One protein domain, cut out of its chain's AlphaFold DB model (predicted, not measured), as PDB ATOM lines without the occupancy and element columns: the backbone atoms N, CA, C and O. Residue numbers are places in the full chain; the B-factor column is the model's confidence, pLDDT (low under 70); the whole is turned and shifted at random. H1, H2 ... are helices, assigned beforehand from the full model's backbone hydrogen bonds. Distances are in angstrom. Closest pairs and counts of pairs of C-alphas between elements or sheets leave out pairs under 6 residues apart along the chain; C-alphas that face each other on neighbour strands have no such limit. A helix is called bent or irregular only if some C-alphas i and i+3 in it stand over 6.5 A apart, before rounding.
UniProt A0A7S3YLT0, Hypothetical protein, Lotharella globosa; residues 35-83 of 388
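What this domain is: This is residues 35 to 83 of the 388 residues of the protein "Hypothetical protein" of Lotharella globosa (UniProt A0A7S3YLT0). Going along the printed part from its first residue, you meet a thin, drawn-out rod with no packed core: two short helices, H1 and H2, strung one after the other on loop, and then one long helix, H3, which runs out to the opposite end. Between H2 and H3 the chain steps sideways through residues 51 to 57, and no helix packs on another. The printed part has 49 residues with three named helices in the order H1, H2, H3 and no named strand, and its class is all helix. The whole is extended, with a radius of gyration of the C-alphas of 18.7 A and spans of 63 by 18 by 9 A.

Where its parts are: Find C-alpha 35 at (8.463, -42.849, -44.823); here H1 begins, residues 35 to 40, six residues long and 8.6 A from first to last C-alpha. Go on past residues 41 to 44 to C-alpha 45 at (24.947, -43.506, -35.735), where H2 begins; it holds residues 45 to 50 and measures 8.7 A from first to last C-alpha. After residues 51 to 57 look for Gly 58, the first residue of H3, which holds residues 58 to 82 and measures 37.5 A from first to last C-alpha. H3 ends at C-alpha 82, at (63.219, -51.898, -15.171). H3 is irregular: C-alphas 59 and 62 are 7.3 A apart, against about 5 A in a regular helix, and its line is a rough one.

How they stand to each other: Compare the helix centres and you will find x at 10.614 for H1, 25.709 for H2 and 50.370 for H3. H1 and H2 are apart, although a tight link of four residues joins them. H2 and H3 are apart too, and a short link of seven residues joins them. H1 and H3 are apart. Residues 35 to 42, of which 35 to 40 belong to H1, stand free, and so do residues 57 to 63, of which 58 to 63 belong to H3, and residues 65 to 83, of which 65 to 82 belong to H3. In H1 and H2 every O i to N i+4 pair is within hydrogen-bond range; in H3 it is 19 of 21.

The domain as a whole: Look at the two ends, Leu 35 and Arg 83: their C-alphas are the two farthest apart in the domain, at 63.8 A. The printed part runs from residue 35 to residue 83 and has no cut, and no link is long. Read the B-factor column of this predicted model for its pLDDT: the mean of the printed part is 71.9. It is under 70 in 24 residues, namely 35 to 43, 49, 52 to 62, 64 to 65 and 83.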
ATOM      1  N   LEU A  35       7.083 -43.181 -44.459       64.56
ATOM      2  CA  LEU A  35       8.463 -42.849 -44.823       64.56
ATOM      3  C   LEU A  35       9.191 -42.189 -43.641       64.56
ATOM      4  O   LEU A  35      10.313 -42.570 -43.309       64.56
ATOM      5  N   GLU A  36       8.510 -41.288 -42.931       64.12
ATOM      6  CA  GLU A  36       9.045 -40.632 -41.735       64.12
ATOM      7  C   GLU A  36       9.258 -41.624 -40.575       64.12
ATOM      8  O   GLU A  36      10.295 -41.588 -39.914       64.12
ATOM      9  N   LYS A  37       8.353 -42.597 -40.371       63.72
ATOM     10  CA  LYS A  37       8.558 -43.705 -39.414       63.72
ATOM     11  C   LYS A  37       9.721 -44.618 -39.813       63.72
ATOM     12  O   LYS A  37      10.439 -45.081 -38.931       63.72
ATOM     13  N   LYS A  38       9.936 -44.885 -41.108       65.31
ATOM     14  CA  LYS A  38      11.093 -45.675 -41.576       65.31
ATOM     15  C   LYS A  38      12.414 -44.911 -41.431       65.31
ATOM     16  O   LYS A  38      13.426 -45.535 -41.125       65.31
ATOM     17  N   LEU A  39      12.405 -43.584 -41.567       67.31
ATOM     18  CA  LEU A  39      13.574 -42.737 -41.302       67.31
ATOM     19  C   LEU A  39      13.850 -42.579 -39.797       67.31
ATOM     20  O   LEU A  39      15.003 -42.694 -39.399       67.31
ATOM     21  N   LYS A  40      12.819 -42.435 -38.949       67.50
ATOM     22  CA  LYS A  40      12.951 -42.419 -37.474       67.50
ATOM     23  C   LYS A  40      13.378 -43.769 -36.883       67.50
ATOM     24  O   LYS A  40      13.952 -43.804 -35.806       67.50
ATOM     25  N   ARG A  41      13.112 -44.879 -37.583       66.56
ATOM     26  CA  ARG A  41      13.578 -46.230 -37.215       66.56
ATOM     27  C   ARG A  41      14.985 -46.558 -37.710       66.56
ATOM     28  O   ARG A  41      15.457 -47.663 -37.441       66.56
ATOM     29  N   ARG A  42      15.665 -45.655 -38.427       66.38
ATOM     30  CA  ARG A  42      17.098 -45.839 -38.659       66.38
ATOM     31  C   ARG A  42      17.798 -45.685 -37.309       66.38
ATOM     32  O   ARG A  42      17.679 -44.611 -36.723       66.38
ATOM     33  N   PRO A  43      18.490 -46.725 -36.811       69.31
ATOM     34  CA  PRO A  43      19.257 -46.594 -35.586       69.31
ATOM     35  C   PRO A  43      20.229 -45.432 -35.756       69.31
ATOM     36  O   PRO A  43      20.848 -45.271 -36.817       69.31
ATOM     37  N   SER A  44      20.314 -44.592 -34.732       76.81
ATOM     38  CA  SER A  44      21.226 -43.455 -34.767       76.81
ATOM     39  C   SER A  44      22.657 -43.959 -34.967       76.81
ATOM     40  O   SER A  44      23.007 -45.060 -34.546       76.81
ATOM     41  N   ILE A  45      23.524 -43.152 -35.584       71.81
ATOM     42  CA  ILE A  45      24.947 -43.506 -35.735       71.81
ATOM     43  C   ILE A  45      25.570 -43.919 -34.387       71.81
ATOM     44  O   ILE A  45      26.411 -44.815 -34.361       71.81
ATOM     45  N   LYS A  46      25.111 -43.333 -33.270       74.38
ATOM     46  CA  LYS A  46      25.489 -43.745 -31.910       74.38
ATOM     47  C   LYS A  46      25.004 -45.154 -31.564       74.38
ATOM     48  O   LYS A  46      25.821 -45.975 -31.181       74.38
ATOM     49  N   GLU A  47      23.736 -45.482 -31.801       74.38
ATOM     50  CA  GLU A  47      23.216 -46.838 -31.553       74.38
ATOM     51  C   GLU A  47      23.907 -47.913 -32.404       74.38
ATOM     52  O   GLU A  47      24.063 -49.049 -31.958       74.38
ATOM     53  N   VAL A  48      24.340 -47.581 -33.623       73.38
ATOM     54  CA  VAL A  48      25.103 -48.509 -34.477       73.38
ATOM     55  C   VAL A  48      26.554 -48.672 -33.982       73.38
ATOM     56  O   VAL A  48      27.120 -49.762 -34.119       73.38
ATOM     57  N   MET A  49      27.149 -47.640 -33.365       69.00
ATOM     58  CA  MET A  49      28.440 -47.746 -32.663       69.00
ATOM     59  C   MET A  49      28.325 -48.570 -31.376       69.00
ATOM     60  O   MET A  49      29.170 -49.427 -31.132       69.00
ATOM     61  N   ASP A  50      27.269 -48.358 -30.591       73.94
ATOM     62  CA  ASP A  50      27.058 -49.037 -29.306       73.94
ATOM     63  C   ASP A  50      26.716 -50.520 -29.499       73.94
ATOM     64  O   ASP A  50      27.155 -51.375 -28.732       73.94
ATOM     65  N   LYS A  51      26.029 -50.862 -30.599       73.56
ATOM     66  CA  LYS A  51      25.827 -52.255 -31.040       73.56
ATOM     67  C   LYS A  51      27.057 -52.867 -31.722       73.56
ATOM     68  O   LYS A  51      26.981 -53.990 -32.211       73.56
ATOM     69  N   ASN A  52      28.190 -52.157 -31.750       68.88
ATOM     70  CA  ASN A  52      29.475 -52.615 -32.290       68.88
ATOM     71  C   ASN A  52      29.460 -52.976 -33.791       68.88
ATOM     72  O   ASN A  52      30.359 -53.658 -34.286       68.88
ATOM     73  N   ILE A  53      28.453 -52.506 -34.531       67.00
ATOM     74  CA  ILE A  53      28.317 -52.732 -35.978       67.00
ATOM     75  C   ILE A  53      29.186 -51.722 -36.750       67.00
ATOM     76  O   ILE A  53      29.726 -52.041 -37.808       67.00
ATOM     77  N   LEU A  54      29.388 -50.518 -36.196       54.88
ATOM     78  CA  LEU A  54      30.269 -49.484 -36.745       54.88
ATOM     79  C   LEU A  54      31.373 -49.138 -35.726       54.88
ATOM     80  O   LEU A  54      31.130 -48.425 -34.758       54.88
ATOM     81  N   LYS A  55      32.603 -49.629 -35.926       66.06
ATOM     82  CA  LYS A  55      33.749 -49.282 -35.060       66.06
ATOM     83  C   LYS A  55      34.098 -47.791 -35.212       66.06
ATOM     84  O   LYS A  55      34.164 -47.287 -36.336       66.06
ATOM     85  N   LYS A  56      34.358 -47.082 -34.101       57.97
ATOM     86  CA  LYS A  56      34.836 -45.682 -34.123       57.97
ATOM     87  C   LYS A  56      36.102 -45.596 -34.988       57.97
ATOM     88  O   LYS A  56      37.096 -46.242 -34.682       57.97
ATOM     89  N   GLY A  57      36.045 -44.833 -36.080       58.53
ATOM     90  CA  GLY A  57      37.170 -44.638 -37.007       58.53
ATOM     91  C   GLY A  57      37.039 -45.304 -38.383       58.53
ATOM     92  O   GLY A  57      37.951 -45.182 -39.199       58.53
ATOM     93  N   GLY A  58      35.924 -45.981 -38.688       60.66
ATOM     94  CA  GLY A  58      35.702 -46.565 -40.019       60.66
ATOM     95  C   GLY A  58      36.799 -47.568 -40.415       60.66
ATOM     96  O   GLY A  58      37.292 -48.315 -39.570       60.66
ATOM     97  N   LYS A  59      37.216 -47.579 -41.692       59.19
ATOM     98  CA  LYS A  59      38.244 -48.500 -42.238       59.19
ATOM     99  C   LYS A  59      39.616 -48.427 -41.529       59.19
ATOM    100  O   LYS A  59      40.449 -49.297 -41.753       59.19
ATOM    101  N   LEU A  60      39.844 -47.439 -40.656       57.22
ATOM    102  CA  LEU A  60      41.086 -47.238 -39.894       57.22
ATOM    103  C   LEU A  60      41.019 -47.755 -38.442       57.22
ATOM    104  O   LEU A  60      42.009 -47.675 -37.716       57.22
ATOM    105  N   ALA A  61      39.897 -48.340 -38.009       57.34
ATOM    106  CA  ALA A  61      39.730 -48.827 -36.634       57.34
ATOM    107  C   ALA A  61      40.623 -50.039 -36.277       57.34
ATOM    108  O   ALA A  61      41.011 -50.202 -35.122       57.34
ATOM    109  N   GLY A  62      40.972 -50.889 -37.249       64.31
ATOM    110  CA  GLY A  62      41.906 -52.007 -37.041       64.31
ATOM    111  C   GLY A  62      43.340 -51.547 -36.723       64.31
ATOM    112  O   GLY A  62      43.884 -51.957 -35.697       64.31
ATOM    113  N   PRO A  63      43.933 -50.662 -37.548       71.88
ATOM    114  CA  PRO A  63      45.258 -50.091 -37.301       71.88
ATOM    115  C   PRO A  63      45.398 -49.381 -35.950       71.88
ATOM    116  O   PRO A  63      46.417 -49.538 -35.284       71.88
ATOM    117  N   ILE A  64      44.376 -48.638 -35.513       68.81
ATOM    118  CA  ILE A  64      44.419 -47.881 -34.250       68.81
ATOM    119  C   ILE A  64      44.450 -48.828 -33.039       68.81
ATOM    120  O   ILE A  64      45.284 -48.657 -32.151       68.81
ATOM    121  N   ALA A  65      43.623 -49.878 -33.034       69.94
ATOM    122  CA  ALA A  65      43.639 -50.882 -31.967       69.94
ATOM    123  C   ALA A  65      44.956 -51.687 -31.935       69.94
ATOM    124  O   ALA A  65      45.456 -52.034 -30.863       69.94
ATOM    125  N   ALA A  66      45.555 -51.959 -33.101       75.44
ATOM    126  CA  ALA A  66      46.863 -52.607 -33.189       75.44
ATOM    127  C   ALA A  66      47.990 -51.712 -32.639       75.44
ATOM    128  O   ALA A  66      48.866 -52.197 -31.920       75.44
ATOM    129  N   LEU A  67      47.938 -50.406 -32.917       80.56
ATOM    130  CA  LEU A  67      48.890 -49.424 -32.398       80.56
ATOM    131  C   LEU A  67      48.785 -49.280 -30.869       80.56
ATOM    132  O   LEU A  67      49.803 -49.232 -30.178       80.56
ATOM    133  N   GLU A  68      47.569 -49.256 -30.319       79.50
ATOM    134  CA  GLU A  68      47.360 -49.242 -28.865       79.50
ATOM    135  C   GLU A  68      47.917 -50.496 -28.193       79.50
ATOM    136  O   GLU A  68      48.601 -50.389 -27.171       79.50
ATOM    137  N   LYS A  69      47.700 -51.674 -28.792       82.19
ATOM    138  CA  LYS A  69      48.260 -52.932 -28.291       82.19
ATOM    139  C   LYS A  69      49.792 -52.906 -28.292       82.19
ATOM    140  O   LYS A  69      50.399 -53.234 -27.274       82.19
ATOM    141  N   GLN A  70      50.414 -52.430 -29.371       83.38
ATOM    142  CA  GLN A  70      51.872 -52.274 -29.440       83.38
ATOM    143  C   GLN A  70      52.407 -51.280 -28.400       83.38
ATOM    144  O   GLN A  70      53.446 -51.518 -27.784       83.38
ATOM    145  N   ASN A  71      51.702 -50.174 -28.164       85.06
ATOM    146  CA  ASN A  71      52.095 -49.200 -27.146       85.06
ATOM    147  C   ASN A  71      51.981 -49.771 -25.723       85.06
ATOM    148  O   ASN A  71      52.795 -49.444 -24.858       85.06
ATOM    149  N   LEU A  72      50.998 -50.637 -25.473       85.44
ATOM    150  CA  LEU A  72      50.858 -51.374 -24.216       85.44
ATOM    151  C   LEU A  72      51.971 -52.407 -24.027       85.44
ATOM    152  O   LEU A  72      52.561 -52.460 -22.949       85.44
ATOM    153  N   GLU A  73      52.307 -53.167 -25.069       85.31
ATOM    154  CA  GLU A  73      53.406 -54.140 -25.043       85.31
ATOM    155  C   GLU A  73      54.754 -53.461 -24.780       85.31
ATOM    156  O   GLU A  73      55.504 -53.907 -23.912       85.31
ATOM    157  N   LYS A  74      55.032 -52.322 -25.430       85.00
ATOM    158  CA  LYS A  74      56.242 -51.524 -25.162       85.00
ATOM    159  C   LYS A  74      56.303 -51.045 -23.710       85.00
ATOM    160  O   LYS A  74      57.316 -51.236 -23.047       85.00
ATOM    161  N   LYS A  75      55.201 -50.507 -23.172       85.31
ATOM    162  CA  LYS A  75      55.127 -50.086 -21.759       85.31
ATOM    163  C   LYS A  75      55.314 -51.253 -20.787       85.31
ATOM    164  O   LYS A  75      55.853 -51.054 -19.697       85.31
ATOM    165  N   LEU A  76      54.841 -52.447 -21.140       83.56
ATOM    166  CA  LEU A  76      55.018 -53.642 -20.322       83.56
ATOM    167  C   LEU A  76      56.478 -54.107 -20.351       83.56
ATOM    168  O   LEU A  76      57.054 -54.333 -19.288       83.56
ATOM    169  N   ASN A  77      57.090 -54.165 -21.534       83.81
ATOM    170  CA  ASN A  77      58.495 -54.533 -21.695       83.81
ATOM    171  C   ASN A  77      59.430 -53.542 -20.997       83.81
ATOM    172  O   ASN A  77      60.334 -53.979 -20.292       83.81
ATOM    173  N   ASP A  78      59.162 -52.237 -21.067       83.75
ATOM    174  CA  ASP A  78      59.926 -51.234 -20.316       83.75
ATOM    175  C   ASP A  78      59.800 -51.430 -18.799       83.75
ATOM    176  O   ASP A  78      60.773 -51.268 -18.059       83.75
ATOM    177  N   LYS A  79      58.615 -51.810 -18.300       80.00
ATOM    178  CA  LYS A  79      58.420 -52.123 -16.875       80.00
ATOM    179  C   LYS A  79      59.122 -53.412 -16.457       80.00
ATOM    180  O   LYS A  79      59.600 -53.484 -15.327       80.00
ATOM    181  N   ILE A  80      59.182 -54.412 -17.332       80.06
ATOM    182  CA  ILE A  80      59.885 -55.672 -17.069       80.06
ATOM    183  C   ILE A  80      61.399 -55.443 -17.105       80.06
ATOM    184  O   ILE A  80      62.078 -55.855 -16.175       80.06
ATOM    185  N   ALA A  81      61.917 -54.697 -18.084       77.00
ATOM    186  CA  ALA A  81      63.334 -54.346 -18.173       77.00
ATOM    187  C   ALA A  81      63.815 -53.497 -16.979       77.00
ATOM    188  O   ALA A  81      64.971 -53.582 -16.579       77.00
ATOM    189  N   ARG A  82      62.925 -52.691 -16.382       75.25
ATOM    190  CA  ARG A  82      63.219 -51.898 -15.171       75.25
ATOM    191  C   ARG A  82      63.016 -52.658 -13.859       75.25
ATOM    192  O   ARG A  82      63.454 -52.174 -12.814       75.25
ATOM    193  N   ARG A  83      62.359 -53.824 -13.869       68.31
ATOM    194  CA  ARG A  83      62.350 -54.728 -12.712       68.31
ATOM    195  C   ARG A  83      63.714 -55.412 -12.684       68.31
ATOM    196  O   ARG A  83      63.923 -56.390 -13.388       68.31
TER     197      ARG A  83